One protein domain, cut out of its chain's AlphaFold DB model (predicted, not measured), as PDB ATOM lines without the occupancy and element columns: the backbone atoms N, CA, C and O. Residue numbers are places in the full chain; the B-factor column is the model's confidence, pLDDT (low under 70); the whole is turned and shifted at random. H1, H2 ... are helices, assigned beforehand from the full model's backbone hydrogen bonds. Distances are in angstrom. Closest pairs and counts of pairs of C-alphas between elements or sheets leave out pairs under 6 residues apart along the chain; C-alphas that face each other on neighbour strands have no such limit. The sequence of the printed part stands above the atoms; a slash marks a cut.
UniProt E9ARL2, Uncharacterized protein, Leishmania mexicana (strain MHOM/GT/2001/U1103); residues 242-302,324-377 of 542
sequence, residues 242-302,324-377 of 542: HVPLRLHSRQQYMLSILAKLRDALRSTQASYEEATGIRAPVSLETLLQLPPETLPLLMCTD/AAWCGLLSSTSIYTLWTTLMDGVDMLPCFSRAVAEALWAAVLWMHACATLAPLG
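What this domain is: This is residues 242 to 302 and 324 to 377 of the 542 residues of an uncharacterized protein of Leishmania mexicana (strain MHOM/GT/2001/U1103) (UniProt E9ARL2). One long helix, H1, runs the length of the domain and crosses a helical hairpin, H5 and H6; short helices H3 and H4 pack on its later part. Printed are 115 residues with six named helices, H1 to H6 in order: all helix. The whole is only just compact, close to loose, with a radius of gyration of the C-alphas of 15.5 A, spanning 52 by 31 by 18 A.

Where its parts are: H1, residues 242 to 276, runs 51.4 A from C-alpha 242 at (38.902, 25.708, 39.967). H2 is residues 284 to 288, H3 294 to 300, H4 325 to 332, H5 335 to 348, and H6 354 to 373, ending at (9.604, 36.623, 7.924).

How they stand to each other: H1, the hub, touches H5 with residues 251 to 258 alone, closest C-alphas Met 254 and Thr 341, 5.6 A. H5 and H6 form a hairpin at a shallow tilt of 12 degrees. Every helix has each O i to N i+4 pair within hydrogen-bond range.

The domain as a whole: Residues 303 to 323 are cut out, a 12.0 A C-alpha gap. Residues 290 to 302 are among those under pLDDT 70.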
ATOM      1  N   HIS A 242      39.558  24.768  40.879       45.88
ATOM      2  CA  HIS A 242      38.902  25.708  39.967       45.88
ATOM      3  C   HIS A 242      38.440  25.066  38.653       45.88
ATOM      4  O   HIS A 242      37.420  25.488  38.108       45.88
ATOM      5  N   VAL A 243      39.124  24.023  38.173       52.12
ATOM      6  CA  VAL A 243      38.712  23.251  36.986       52.12
ATOM      7  C   VAL A 243      37.313  22.615  37.135       52.12
ATOM      8  O   VAL A 243      36.461  22.916  36.298       52.12
ATOM      9  N   PRO A 244      36.996  21.818  38.181       58.09
ATOM     10  CA  PRO A 244      35.674  21.201  38.323       58.09
ATOM     11  C   PRO A 244      34.561  22.233  38.542       58.09
ATOM     12  O   PRO A 244      33.465  22.058  38.020       58.09
ATOM     13  N   LEU A 245      34.838  23.342  39.240       57.69
ATOM     14  CA  LEU A 245      33.867  24.429  39.409       57.69
ATOM     15  C   LEU A 245      33.539  25.124  38.078       57.69
ATOM     16  O   LEU A 245      32.369  25.382  37.806       57.69
ATOM     17  N   ARG A 246      34.545  25.379  37.225       59.81
ATOM     18  CA  ARG A 246      34.344  25.971  35.890       59.81
ATOM     19  C   ARG A 246      33.603  25.032  34.938       59.81
ATOM     20  O   ARG A 246      32.708  25.485  34.225       59.81
ATOM     21  N   LEU A 247      33.936  23.740  34.956       60.94
ATOM     22  CA  LEU A 247      33.220  22.715  34.190       60.94
ATOM     23  C   LEU A 247      31.750  22.638  34.621       60.94
ATOM     24  O   LEU A 247      30.866  22.678  33.770       60.94
ATOM     25  N   HIS A 248      31.479  22.640  35.929       68.50
ATOM     26  CA  HIS A 248      30.113  22.627  36.449       68.50
ATOM     27  C   HIS A 248      29.321  23.883  36.047       68.50
ATOM     28  O   HIS A 248      28.181  23.759  35.605       68.50
ATOM     29  N   SER A 249      29.922  25.081  36.100       73.31
ATOM     30  CA  SER A 249      29.251  26.305  35.631       73.31
ATOM     31  C   SER A 249      28.989  26.317  34.119       73.31
ATOM     32  O   SER A 249      27.928  26.772  33.698       73.31
ATOM     33  N   ARG A 250      29.910  25.783  33.295       73.62
ATOM     34  CA  ARG A 250      29.712  25.662  31.837       73.62
ATOM     35  C   ARG A 250      28.581  24.681  31.524       73.62
ATOM     36  O   ARG A 250      27.706  24.997  30.725       73.62
ATOM     37  N   GLN A 251      28.552  23.538  32.211       79.38
ATOM     38  CA  GLN A 251      27.501  22.533  32.066       79.38
ATOM     39  C   GLN A 251      26.124  23.074  32.484       79.38
ATOM     40  O   GLN A 251      25.150  22.874  31.764       79.38
ATOM     41  N   GLN A 252      26.032  23.804  33.603       80.44
ATOM     42  CA  GLN A 252      24.790  24.462  34.037       80.44
ATOM     43  C   GLN A 252      24.308  25.515  33.029       80.44
ATOM     44  O   GLN A 252      23.123  25.554  32.703       80.44
ATOM     45  N   TYR A 253      25.218  26.343  32.504       79.56
ATOM     46  CA  TYR A 253      24.892  27.341  31.483       79.56
ATOM     47  C   TYR A 253      24.352  26.686  30.203       79.56
ATOM     48  O   TYR A 253      23.263  27.040  29.750       79.56
ATOM     49  N   MET A 254      25.052  25.669  29.693       86.38
ATOM     50  CA  MET A 254      24.629  24.873  28.539       86.38
ATOM     51  C   MET A 254      23.237  24.259  28.755       86.38
ATOM     52  O   MET A 254      22.344  24.460  27.935       86.38
ATOM     53  N   LEU A 255      23.008  23.580  29.886       83.75
ATOM     54  CA  LEU A 255      21.703  22.993  30.215       83.75
ATOM     55  C   LEU A 255      20.593  24.053  30.315       83.75
ATOM     56  O   LEU A 255      19.475  23.796  29.880       83.75
ATOM     57  N   SER A 256      20.888  25.261  30.810       83.50
ATOM     58  CA  SER A 256      19.907  26.356  30.858       83.50
ATOM     59  C   SER A 256      19.475  26.845  29.469       83.50
ATOM     60  O   SER A 256      18.316  27.208  29.275       83.50
ATOM     61  N   ILE A 257      20.374  26.807  28.483       82.19
ATOM     62  CA  ILE A 257      20.066  27.152  27.090       82.19
ATOM     63  C   ILE A 257      19.310  26.005  26.415       82.19
ATOM     64  O   ILE A 257      18.307  26.251  25.748       82.19
ATOM     65  N   LEU A 258      19.719  24.754  26.649       86.69
ATOM     66  CA  LEU A 258      19.005  23.566  26.170       86.69
ATOM     67  C   LEU A 258      17.569  23.487  26.732       86.69
ATOM     68  O   LEU A 258      16.653  23.101  26.007       86.69
ATOM     69  N   ALA A 259      17.341  23.933  27.973       84.50
ATOM     70  CA  ALA A 259      16.003  24.087  28.549       84.50
ATOM     71  C   ALA A 259      15.162  25.125  27.794       84.50
ATOM     72  O   ALA A 259      14.059  24.809  27.352       84.50
ATOM     73  N   LYS A 260      15.702  26.332  27.555       84.19
ATOM     74  CA  LYS A 260      15.014  27.350  26.741       84.19
ATOM     75  C   LYS A 260      14.711  26.847  25.325       84.19
ATOM     76  O   LYS A 260      13.656  27.170  24.789       84.19
ATOM     77  N   LEU A 261      15.616  26.071  24.719       86.31
ATOM     78  CA  LEU A 261      15.419  25.489  23.390       86.31
ATOM     79  C   LEU A 261      14.267  24.477  23.384       86.31
ATOM     80  O   LEU A 261      13.384  24.561  22.536       86.31
ATOM     81  N   ARG A 262      14.225  23.569  24.363       87.69
ATOM     82  CA  ARG A 262      13.097  22.646  24.548       87.69
ATOM     83  C   ARG A 262      11.770  23.395  24.705       87.69
ATOM     84  O   ARG A 262      10.778  23.037  24.074       87.69
ATOM     85  N   ASP A 263      11.754  24.430  25.540       82.50
ATOM     86  CA  ASP A 263      10.542  25.198  25.837       82.50
ATOM     87  C   ASP A 263      10.077  26.007  24.613       82.50
ATOM     88  O   ASP A 263       8.877  26.105  24.357       82.50
ATOM     89  N   ALA A 264      11.013  26.496  23.792       81.25
ATOM     90  CA  ALA A 264      10.733  27.082  22.484       81.25
ATOM     91  C   ALA A 264      10.070  26.081  21.521       81.25
ATOM     92  O   ALA A 264       9.014  26.391  20.971       81.25
ATOM     93  N   LEU A 265      10.626  24.872  21.370       82.88
ATOM     94  CA  LEU A 265      10.068  23.831  20.493       82.88
ATOM     95  C   LEU A 265       8.652  23.421  20.930       82.88
ATOM     96  O   LEU A 265       7.729  23.409  20.112       82.88
ATOM     97  N   ARG A 266       8.433  23.204  22.232       81.75
ATOM     98  CA  ARG A 266       7.087  22.952  22.776       81.75
ATOM     99  C   ARG A 266       6.126  24.114  22.558       81.75
ATOM    100  O   ARG A 266       4.964  23.889  22.238       81.75
ATOM    101  N   SER A 267       6.597  25.353  22.702       79.31
ATOM    102  CA  SER A 267       5.785  26.531  22.403       79.31
ATOM    103  C   SER A 267       5.385  26.578  20.927       79.31
ATOM    104  O   SER A 267       4.260  26.973  20.648       79.31
ATOM    105  N   THR A 268       6.244  26.146  19.994       74.50
ATOM    106  CA  THR A 268       5.868  26.059  18.570       74.50
ATOM    107  C   THR A 268       4.853  24.949  18.281       74.50
ATOM    108  O   THR A 268       3.944  25.180  17.487       74.50
ATOM    109  N   GLN A 269       4.926  23.797  18.967       76.88
ATOM    110  CA  GLN A 269       3.872  22.768  18.911       76.88
ATOM    111  C   GLN A 269       2.535  23.314  19.421       76.88
ATOM    112  O   GLN A 269       1.539  23.261  18.703       76.88
ATOM    113  N   ALA A 270       2.525  23.908  20.617       74.00
ATOM    114  CA  ALA A 270       1.311  24.444  21.231       74.00
ATOM    115  C   ALA A 270       0.648  25.538  20.372       74.00
ATOM    116  O   ALA A 270      -0.561  25.498  20.163       74.00
ATOM    117  N   SER A 271       1.429  26.471  19.809       71.56
ATOM    118  CA  SER A 271       0.899  27.501  18.901       71.56
ATOM    119  C   SER A 271       0.316  26.920  17.607       71.56
ATOM    120  O   SER A 271      -0.626  27.487  17.060       71.56
ATOM    121  N   TYR A 272       0.831  25.790  17.111       71.50
ATOM    122  CA  TYR A 272       0.251  25.115  15.949       71.50
ATOM    123  C   TYR A 272      -1.045  24.363  16.292       71.50
ATOM    124  O   TYR A 272      -2.021  24.443  15.542       71.50
ATOM    125  N   GLU A 273      -1.081  23.649  17.423       71.62
ATOM    126  CA  GLU A 273      -2.289  22.967  17.911       71.62
ATOM    127  C   GLU A 273      -3.429  23.963  18.177       71.62
ATOM    128  O   GLU A 273      -4.573  23.706  17.792       71.62
ATOM    129  N   GLU A 274      -3.122  25.125  18.763       69.56
ATOM    130  CA  GLU A 274      -4.094  26.196  19.005       69.56
ATOM    131  C   GLU A 274      -4.632  26.780  17.689       69.56
ATOM    132  O   GLU A 274      -5.844  26.764  17.459       69.56
ATOM    133  N   ALA A 275      -3.746  27.197  16.778       66.00
ATOM    134  CA  ALA A 275      -4.141  27.847  15.528       66.00
ATOM    135  C   ALA A 275      -4.852  26.913  14.529       66.00
ATOM    136  O   ALA A 275      -5.672  27.367  13.729       66.00
ATOM    137  N   THR A 276      -4.571  25.604  14.559       65.88
ATOM    138  CA  THR A 276      -5.270  24.617  13.711       65.88
ATOM    139  C   THR A 276      -6.504  24.001  14.374       65.88
ATOM    140  O   THR A 276      -7.345  23.423  13.681       65.88
ATOM    141  N   GLY A 277      -6.633  24.092  15.701       63.47
ATOM    142  CA  GLY A 277      -7.687  23.431  16.478       63.47
ATOM    143  C   GLY A 277      -7.604  21.896  16.482       63.47
ATOM    144  O   GLY A 277      -8.533  21.227  16.951       63.47
ATOM    145  N   ILE A 278      -6.520  21.320  15.953       68.50
ATOM    146  CA  ILE A 278      -6.304  19.876  15.858       68.50
ATOM    147  C   ILE A 278      -5.759  19.378  17.200       68.50
ATOM    148  O   ILE A 278      -4.640  19.686  17.581       68.50
ATOM    149  N   ARG A 279      -6.545  18.557  17.908       58.44
ATOM    150  CA  ARG A 279      -6.159  17.944  19.200       58.44
ATOM    151  C   ARG A 279      -5.304  16.674  19.074       58.44
ATOM    152  O   ARG A 279      -5.167  15.933  20.045       58.44
ATOM    153  N   ALA A 280      -4.828  16.359  17.875       58.06
ATOM    154  CA  ALA A 280      -3.920  15.240  17.650       58.06
ATOM    155  C   ALA A 280      -2.482  15.755  17.813       58.06
ATOM    156  O   ALA A 280      -2.189  16.802  17.238       58.06
ATOM    157  N   PRO A 281      -1.598  15.045  18.540       61.41
ATOM    158  CA  PRO A 281      -0.217  15.479  18.714       61.41
ATOM    159  C   PRO A 281       0.475  15.541  17.352       61.41
ATOM    160  O   PRO A 281       0.522  14.546  16.623       61.41
ATOM    161  N   VAL A 282       0.992  16.717  17.005       64.44
ATOM    162  CA  VAL A 282       1.686  16.950  15.733       64.44
ATOM    163  C   VAL A 282       3.184  16.796  15.960       64.44
ATOM    164  O   VAL A 282       3.757  17.475  16.818       64.44
ATOM    165  N   SER A 283       3.823  15.900  15.201       73.00
ATOM    166  CA  SER A 283       5.267  15.696  15.324       73.00
ATOM    167  C   SER A 283       6.009  16.971  14.952       73.00
ATOM    168  O   SER A 283       5.698  17.615  13.944       73.00
ATOM    169  N   LEU A 284       7.036  17.335  15.720       72.06
ATOM    170  CA  LEU A 284       7.848  18.508  15.386       72.06
ATOM    171  C   LEU A 284       8.478  18.404  13.988       72.06
ATOM    172  O   LEU A 284       8.706  19.420  13.342       72.06
ATOM    173  N   GLU A 285       8.701  17.192  13.483       73.88
ATOM    174  CA  GLU A 285       9.168  16.975  12.113       73.88
ATOM    175  C   GLU A 285       8.177  17.468  11.054       73.88
ATOM    176  O   GLU A 285       8.597  18.092  10.083       73.88
ATOM    177  N   THR A 286       6.871  17.229  11.237       69.69
ATOM    178  CA  THR A 286       5.857  17.750  10.303       69.69
ATOM    179  C   THR A 286       5.701  19.261  10.418       69.69
ATOM    180  O   THR A 286       5.448  19.905   9.405       69.69
ATOM    181  N   LEU A 287       5.939  19.847  11.598       68.31
ATOM    182  CA  LEU A 287       5.951  21.304  11.780       68.31
ATOM    183  C   LEU A 287       7.145  21.973  11.091       68.31
ATOM    184  O   LEU A 287       6.969  22.957  10.381       68.31
ATOM    185  N   LEU A 288       8.348  21.417  11.245       70.38
ATOM    186  CA  LEU A 288       9.576  21.948  10.639       70.38
ATOM    187  C   LEU A 288       9.643  21.738   9.114       70.38
ATOM    188  O   LEU A 288      10.445  22.381   8.438       70.38
ATOM    189  N   GLN A 289       8.795  20.865   8.563       73.25
ATOM    190  CA  GLN A 289       8.571  20.727   7.118       73.25
ATOM    191  C   GLN A 289       7.631  21.799   6.543       73.25
ATOM    192  O   GLN A 289       7.559  21.944   5.320       73.25
ATOM    193  N   LEU A 290       6.909  22.554   7.379       66.94
ATOM    194  CA  LEU A 290       6.073  23.653   6.902       66.94
ATOM    195  C   LEU A 290       6.943  24.836   6.440       66.94
ATOM    196  O   LEU A 290       8.005  25.091   7.020       66.94
ATOM    197  N   PRO A 291       6.494  25.607   5.428       67.50
ATOM    198  CA  PRO A 291       7.149  26.856   5.058       67.50
ATOM    199  C   PRO A 291       7.263  27.788   6.276       67.50
ATOM    200  O   PRO A 291       6.275  27.954   6.989       67.50
ATOM    201  N   PRO A 292       8.400  28.470   6.503       64.12
ATOM    202  CA  PRO A 292       8.585  29.337   7.676       64.12
ATOM    203  C   PRO A 292       7.640  30.558   7.702       64.12
ATOM    204  O   PRO A 292       7.531  31.253   8.707       64.12
ATOM    205  N   GLU A 293       6.911  30.806   6.613       63.88
ATOM    206  CA  GLU A 293       5.811  31.772   6.528       63.88
ATOM    207  C   GLU A 293       4.564  31.331   7.323       63.88
ATOM    208  O   GLU A 293       3.777  32.178   7.747       63.88
ATOM    209  N   THR A 294       4.346  30.026   7.549       62.03
ATOM    210  CA  THR A 294       3.085  29.536   8.133       62.03
ATOM    211  C   THR A 294       2.967  29.822   9.620       62.03
ATOM    212  O   THR A 294       1.887  30.196  10.062       62.03
ATOM    213  N   LEU A 295       4.035  29.660  10.409       64.44
ATOM    214  CA  LEU A 295       3.941  29.843  11.862       64.44
ATOM    215  C   LEU A 295       3.671  31.311  12.257       64.44
ATOM    216  O   LEU A 295       2.767  31.522  13.066       64.44
ATOM    217  N   PRO A 296       4.320  32.331  11.656       60.69
ATOM    218  CA  PRO A 296       3.934  33.729  11.858       60.69
ATOM    219  C   PRO A 296       2.470  34.003  11.491       60.69
ATOM    220  O   PRO A 296       1.766  34.653  12.257       60.69
ATOM    221  N   LEU A 297       1.978  33.462  10.367       57.88
ATOM    222  CA  LEU A 297       0.582  33.634   9.946       57.88
ATOM    223  C   LEU A 297      -0.420  32.972  10.908       57.88
ATOM    224  O   LEU A 297      -1.453  33.567  11.204       57.88
ATOM    225  N   LEU A 298      -0.099  31.781  11.423       58.06
ATOM    226  CA  LEU A 298      -0.896  31.063  12.425       58.06
ATOM    227  C   LEU A 298      -0.919  31.801  13.776       58.06
ATOM    228  O   LEU A 298      -1.960  31.869  14.425       58.06
ATOM    229  N   MET A 299       0.189  32.427  14.179       57.44
ATOM    230  CA  MET A 299       0.224  33.249  15.395       57.44
ATOM    231  C   MET A 299      -0.537  34.575  15.237       57.44
ATOM    232  O   MET A 299      -1.252  34.979  16.151       57.44
ATOM    233  N   CYS A 300      -0.475  35.221  14.066       51.91
ATOM    234  CA  CYS A 300      -1.250  36.438  13.793       51.91
ATOM    235  C   CYS A 300      -2.777  36.229  13.836       51.91
ATOM    236  O   CYS A 300      -3.512  37.210  13.951       51.91
ATOM    237  N   THR A 301      -3.281  34.989  13.741       48.50
ATOM    238  CA  THR A 301      -4.727  34.714  13.842       48.50
ATOM    239  C   THR A 301      -5.278  34.665  15.271       48.50
ATOM    240  O   THR A 301      -6.486  34.834  15.443       48.50
ATOM    241  N   ASP A 302      -4.433  34.498  16.293       45.91
ATOM    242  CA  ASP A 302      -4.879  34.343  17.688       45.91
ATOM    243  C   ASP A 302      -5.182  35.692  18.367       45.91
ATOM    244  O   ASP A 302      -6.261  35.893  18.940       45.91
ATOM    245  N   ALA A 324       5.673  34.122  22.881       64.56
ATOM    246  CA  ALA A 324       5.915  32.689  22.745       64.56
ATOM    247  C   ALA A 324       7.386  32.345  23.048       64.56
ATOM    248  O   ALA A 324       8.294  33.126  22.745       64.56
ATOM    249  N   ALA A 325       7.642  31.183  23.657       65.06
ATOM    250  CA  ALA A 325       8.943  30.902  24.276       65.06
ATOM    251  C   ALA A 325      10.112  30.917  23.269       65.06
ATOM    252  O   ALA A 325      11.241  31.242  23.635       65.06
ATOM    253  N   TRP A 326       9.835  30.657  21.986       69.38
ATOM    254  CA  TRP A 326      10.800  30.780  20.892       69.38
ATOM    255  C   TRP A 326      11.238  32.232  20.622       69.38
ATOM    256  O   TRP A 326      12.426  32.480  20.416       69.38
ATOM    257  N   CYS A 327      10.343  33.216  20.754       66.44
ATOM    258  CA  CYS A 327      10.707  34.638  20.752       66.44
ATOM    259  C   CYS A 327      11.580  34.990  21.970       66.44
ATOM    260  O   CYS A 327      12.534  35.760  21.856       66.44
ATOM    261  N   GLY A 328      11.298  34.396  23.136       68.19
ATOM    262  CA  GLY A 328      12.131  34.520  24.340       68.19
ATOM    263  C   GLY A 328      13.532  33.912  24.181       68.19
ATOM    264  O   GLY A 328      14.518  34.490  24.643       68.19
ATOM    265  N   LEU A 329      13.650  32.780  23.481       75.06
ATOM    266  CA  LEU A 329      14.929  32.167  23.119       75.06
ATOM    267  C   LEU A 329      15.737  33.095  22.200       75.06
ATOM    268  O   LEU A 329      16.835  33.513  22.569       75.06
ATOM    269  N   LEU A 330      15.174  33.469  21.048       72.25
ATOM    270  CA  LEU A 330      15.868  34.244  20.011       72.25
ATOM    271  C   LEU A 330      16.209  35.681  20.441       72.25
ATOM    272  O   LEU A 330      17.157  36.262  19.921       72.25
ATOM    273  N   SER A 331      15.477  36.255  21.402       69.69
ATOM    274  CA  SER A 331      15.797  37.573  21.978       69.69
ATOM    275  C   SER A 331      16.811  37.523  23.128       69.69
ATOM    276  O   SER A 331      17.504  38.511  23.357       69.69
ATOM    277  N   SER A 332      16.922  36.398  23.850       69.81
ATOM    278  CA  SER A 332      17.822  36.261  25.011       69.81
ATOM    279  C   SER A 332      19.081  35.426  24.759       69.81
ATOM    280  O   SER A 332      19.932  35.335  25.645       69.81
ATOM    281  N   THR A 333      19.212  34.807  23.585       74.50
ATOM    282  CA  THR A 333      20.387  34.023  23.178       74.50
ATOM    283  C   THR A 333      20.701  34.266  21.706       74.50
ATOM    284  O   THR A 333      19.805  34.247  20.867       74.50
ATOM    285  N   SER A 334      21.976  34.500  21.382       77.62
ATOM    286  CA  SER A 334      22.385  34.674  19.986       77.62
ATOM    287  C   SER A 334      22.415  33.331  19.251       77.62
ATOM    288  O   SER A 334      22.688  32.291  19.850       77.62
ATOM    289  N   ILE A 335      22.213  33.369  17.934       77.19
ATOM    290  CA  ILE A 335      22.329  32.213  17.029       77.19
ATOM    291  C   ILE A 335      23.687  31.514  17.203       77.19
ATOM    292  O   ILE A 335      23.750  30.294  17.326       77.19
ATOM    293  N   TYR A 336      24.769  32.291  17.324       75.56
ATOM    294  CA  TYR A 336      26.110  31.770  17.595       75.56
ATOM    295  C   TYR A 336      26.199  31.056  18.952       75.56
ATOM    296  O   TYR A 336      26.745  29.962  19.033       75.56
ATOM    297  N   THR A 337      25.614  31.634  20.007       77.19
ATOM    298  CA  THR A 337      25.552  31.018  21.346       77.19
ATOM    299  C   THR A 337      24.759  29.709  21.328       77.19
ATOM    300  O   THR A 337      25.123  28.767  22.026       77.19
ATOM    301  N   LEU A 338      23.688  29.629  20.533       82.31
ATOM    302  CA  LEU A 338      22.893  28.410  20.372       82.31
ATOM    303  C   LEU A 338      23.691  27.312  19.656       82.31
ATOM    304  O   LEU A 338      23.735  26.187  20.149       82.31
ATOM    305  N   TRP A 339      24.388  27.642  18.563       82.69
ATOM    306  CA  TRP A 339      25.272  26.705  17.861       82.69
ATOM    307  C   TRP A 339      26.381  26.161  18.762       82.69
ATOM    308  O   TRP A 339      26.551  24.947  18.878       82.69
ATOM    309  N   THR A 340      27.118  27.051  19.434       79.25
ATOM    310  CA  THR A 340      28.217  26.639  20.314       79.25
ATOM    311  C   THR A 340      27.710  25.816  21.489       79.25
ATOM    312  O   THR A 340      28.340  24.822  21.817       79.25
ATOM    313  N   THR A 341      26.540  26.133  22.053       83.88
ATOM    314  CA  THR A 341      25.896  25.315  23.099       83.88
ATOM    315  C   THR A 341      25.565  23.900  22.617       83.88
ATOM    316  O   THR A 341      25.751  22.944  23.368       83.88
ATOM    317  N   LEU A 342      25.064  23.744  21.387       85.12
ATOM    318  CA  LEU A 342      24.741  22.427  20.829       85.12
ATOM    319  C   LEU A 342      26.005  21.579  20.632       85.12
ATOM    320  O   LEU A 342      25.993  20.395  20.957       85.12
ATOM    321  N   MET A 343      27.105  22.178  20.169       85.69
ATOM    322  CA  MET A 343      28.370  21.459  19.973       85.69
ATOM    323  C   MET A 343      29.113  21.186  21.287       85.69
ATOM    324  O   MET A 343      29.564  20.064  21.500       85.69
ATOM    325  N   ASP A 344      29.086  22.130  22.231       81.69
ATOM    326  CA  ASP A 344      29.442  21.902  23.638       81.69
ATOM    327  C   ASP A 344      28.665  20.714  24.238       81.69
ATOM    328  O   ASP A 344      29.208  19.950  25.037       81.69
ATOM    329  N   GLY A 345      27.399  20.542  23.836       80.31
ATOM    330  CA  GLY A 345      26.558  19.403  24.198       80.31
ATOM    331  C   GLY A 345      27.109  18.069  23.698       80.31
ATOM    332  O   GLY A 345      27.159  17.122  24.478       80.31
ATOM    333  N   VAL A 346      27.568  18.002  22.444       82.19
ATOM    334  CA  VAL A 346      28.168  16.786  21.855       82.19
ATOM    335  C   VAL A 346      29.452  16.393  22.589       82.19
ATOM    336  O   VAL A 346      29.665  15.215  22.871       82.19
ATOM    337  N   ASP A 347      30.277  17.376  22.956       77.19
ATOM    338  CA  ASP A 347      31.543  17.141  23.660       77.19
ATOM    339  C   ASP A 347      31.357  16.762  25.142       77.19
ATOM    340  O   ASP A 347      32.161  16.014  25.701       77.19
ATOM    341  N   MET A 348      30.325  17.297  25.812       76.19
ATOM    342  CA  MET A 348      30.154  17.164  27.268       76.19
ATOM    343  C   MET A 348      29.070  16.171  27.716       76.19
ATOM    344  O   MET A 348      29.054  15.810  28.896       76.19
ATOM    345  N   LEU A 349      28.163  15.725  26.839       78.69
ATOM    346  CA  LEU A 349      27.048  14.839  27.197       78.69
ATOM    347  C   LEU A 349      27.111  13.516  26.408       78.69
ATOM    348  O   LEU A 349      26.817  13.499  25.217       78.69
ATOM    349  N   PRO A 350      27.386  12.362  27.051       73.00
ATOM    350  CA  PRO A 350      27.627  11.095  26.347       73.00
ATOM    351  C   PRO A 350      26.398  10.498  25.635       73.00
ATOM    352  O   PRO A 350      26.537   9.532  24.889       73.00
ATOM    353  N   CYS A 351      25.199  11.038  25.868       74.00
ATOM    354  CA  CYS A 351      23.973  10.684  25.148       74.00
ATOM    355  C   CYS A 351      23.595  11.684  24.039       74.00
ATOM    356  O   CYS A 351      22.695  11.393  23.255       74.00
ATOM    357  N   PHE A 352      24.257  12.840  23.945       78.62
ATOM    358  CA  PHE A 352      23.925  13.887  22.982       78.62
ATOM    359  C   PHE A 352      24.759  13.702  21.709       78.62
ATOM    360  O   PHE A 352      25.926  14.076  21.641       78.62
ATOM    361  N   SER A 353      24.183  13.059  20.696       79.88
ATOM    362  CA  SER A 353      24.908  12.771  19.455       79.88
ATOM    363  C   SER A 353      24.984  13.991  18.533       79.88
ATOM    364  O   SER A 353      24.128  14.878  18.563       79.88
ATOM    365  N   ARG A 354      25.971  13.999  17.631       76.00
ATOM    366  CA  ARG A 354      26.095  15.032  16.592       76.00
ATOM    367  C   ARG A 354      24.835  15.150  15.720       76.00
ATOM    368  O   ARG A 354      24.426  16.260  15.406       76.00
ATOM    369  N   ALA A 355      24.173  14.031  15.418       73.25
ATOM    370  CA  ALA A 355      22.916  14.022  14.667       73.25
ATOM    371  C   ALA A 355      21.758  14.703  15.425       73.25
ATOM    372  O   ALA A 355      20.942  15.382  14.808       73.25
ATOM    373  N   VAL A 356      21.700  14.569  16.758       77.19
ATOM    374  CA  VAL A 356      20.734  15.298  17.605       77.19
ATOM    375  C   VAL A 356      21.060  16.794  17.626       77.19
ATOM    376  O   VAL A 356      20.157  17.618  17.499       77.19
ATOM    377  N   ALA A 357      22.343  17.157  17.721       79.25
ATOM    378  CA  ALA A 357      22.787  18.550  17.664       79.25
ATOM    379  C   ALA A 357      22.409  19.228  16.332       79.25
ATOM    380  O   ALA A 357      21.916  20.352  16.330       79.25
ATOM    381  N   GLU A 358      22.595  18.535  15.207       79.19
ATOM    382  CA  GLU A 358      22.252  19.023  13.864       79.19
ATOM    383  C   GLU A 358      20.742  19.111  13.630       79.19
ATOM    384  O   GLU A 358      20.271  20.094  13.055       79.19
ATOM    385  N   ALA A 359      19.968  18.141  14.126       76.06
ATOM    386  CA  ALA A 359      18.509  18.194  14.099       76.06
ATOM    387  C   ALA A 359      17.991  19.419  14.879       76.06
ATOM    388  O   ALA A 359      17.289  20.267  14.325       76.06
ATOM    389  N   LEU A 360      18.421  19.579  16.134       84.12
ATOM    390  CA  LEU A 360      18.074  20.735  16.965       84.12
ATOM    391  C   LEU A 360      18.541  22.063  16.349       84.12
ATOM    392  O   LEU A 360      17.839  23.070  16.457       84.12
ATOM    393  N   TRP A 361      19.680  22.075  15.655       87.06
ATOM    394  CA  TRP A 361      20.154  23.253  14.934       87.06
ATOM    395  C   TRP A 361      19.259  23.633  13.752       87.06
ATOM    396  O   TRP A 361      18.915  24.806  13.602       87.06
ATOM    397  N   ALA A 362      18.815  22.659  12.954       80.25
ATOM    398  CA  ALA A 362      17.857  22.901  11.876       80.25
ATOM    399  C   ALA A 362      16.549  23.514  12.412       80.25
ATOM    400  O   ALA A 362      16.013  24.445  11.809       80.25
ATOM    401  N   ALA A 363      16.083  23.072  13.586       79.44
ATOM    402  CA  ALA A 363      14.920  23.660  14.248       79.44
ATOM    403  C   ALA A 363      15.161  25.109  14.720       79.44
ATOM    404  O   ALA A 363      14.287  25.962  14.556       79.44
ATOM    405  N   VAL A 364      16.352  25.425  15.250       81.94
ATOM    406  CA  VAL A 364      16.751  26.806  15.595       81.94
ATOM    407  C   VAL A 364      16.769  27.709  14.362       81.94
ATOM    408  O   VAL A 364      16.229  28.815  14.414       81.94
ATOM    409  N   LEU A 365      17.345  27.245  13.248       81.31
ATOM    410  CA  LEU A 365      17.382  28.001  11.993       81.31
ATOM    411  C   LEU A 365      15.979  28.233  11.422       81.31
ATOM    412  O   LEU A 365      15.680  29.345  10.989       81.31
ATOM    413  N   TRP A 366      15.102  27.228  11.476       81.06
ATOM    414  CA  TRP A 366      13.708  27.361  11.051       81.06
ATOM    415  C   TRP A 366      12.950  28.378  11.916       81.06
ATOM    416  O   TRP A 366      12.352  29.307  11.379       81.06
ATOM    417  N   MET A 367      13.060  28.298  13.250       78.19
ATOM    418  CA  MET A 367      12.473  29.300  14.154       78.19
ATOM    419  C   MET A 367      13.033  30.705  13.893       78.19
ATOM    420  O   MET A 367      12.292  31.685  13.936       78.19
ATOM    421  N   HIS A 368      14.327  30.830  13.585       75.50
ATOM    422  CA  HIS A 368      14.912  32.119  13.228       75.50
ATOM    423  C   HIS A 368      14.367  32.663  11.894       75.50
ATOM    424  O   HIS A 368      14.056  33.850  11.813       75.50
ATOM    425  N   ALA A 369      14.174  31.813  10.881       72.56
ATOM    426  CA  ALA A 369      13.528  32.194   9.625       72.56
ATOM    427  C   ALA A 369      12.073  32.656   9.844       72.56
ATOM    428  O   ALA A 369      11.670  33.689   9.315       72.56
ATOM    429  N   CYS A 370      11.307  31.966  10.696       68.88
ATOM    430  CA  CYS A 370       9.968  32.404  11.101       68.88
ATOM    431  C   CYS A 370       9.993  33.806  11.746       68.88
ATOM    432  O   CYS A 370       9.144  34.642  11.442       68.88
ATOM    433  N   ALA A 371      10.988  34.104  12.594       66.81
ATOM    434  CA  ALA A 371      11.131  35.426  13.212       66.81
ATOM    435  C   ALA A 371      11.472  36.536  12.200       66.81
ATOM    436  O   ALA A 371      10.996  37.658  12.354       66.81
ATOM    437  N   THR A 372      12.288  36.251  11.178       65.44
ATOM    438  CA  THR A 372      12.684  37.251  10.165       65.44
ATOM    439  C   THR A 372      11.620  37.489   9.095       65.44
ATOM    440  O   THR A 372      11.595  38.569   8.505       65.44
ATOM    441  N   LEU A 373      10.725  36.521   8.867       61.00
ATOM    442  CA  LEU A 373       9.604  36.623   7.924       61.00
ATOM    443  C   LEU A 373       8.314  37.177   8.552       61.00
ATOM    444  O   LEU A 373       7.363  37.480   7.828       61.00
ATOM    445  N   ALA A 374       8.263  37.340   9.877       58.34
ATOM    446  CA  ALA A 374       7.138  37.980  10.551       58.34
ATOM    447  C   ALA A 374       6.955  39.436  10.058       58.34
ATOM    448  O   ALA A 374       7.933  40.184   9.952       58.34
ATOM    449  N   PRO A 375       5.722  39.880   9.747       48.28
ATOM    450  CA  PRO A 375       5.500  41.190   9.145       48.28
ATOM    451  C   PRO A 375       5.921  42.331  10.085       48.28
ATOM    452  O   PRO A 375       5.380  42.487  11.181       48.28
ATOM    453  N   LEU A 376       6.811  43.205   9.597       40.53
ATOM    454  CA  LEU A 376       7.390  44.369  10.300       40.53
ATOM    455  C   LEU A 376       6.378  45.395  10.870       40.53
ATOM    456  O   LEU A 376       6.786  46.377  11.488       40.53
ATOM    457  N   GLY A 377       5.072  45.192  10.678       41.34
ATOM    458  CA  GLY A 377       3.999  45.998  11.267       41.34
ATOM    459  C   GLY A 377       3.636  45.637  12.715       41.34
ATOM    460  O   GLY A 377       2.937  46.416  13.358       41.34
TER     461      GLY A 377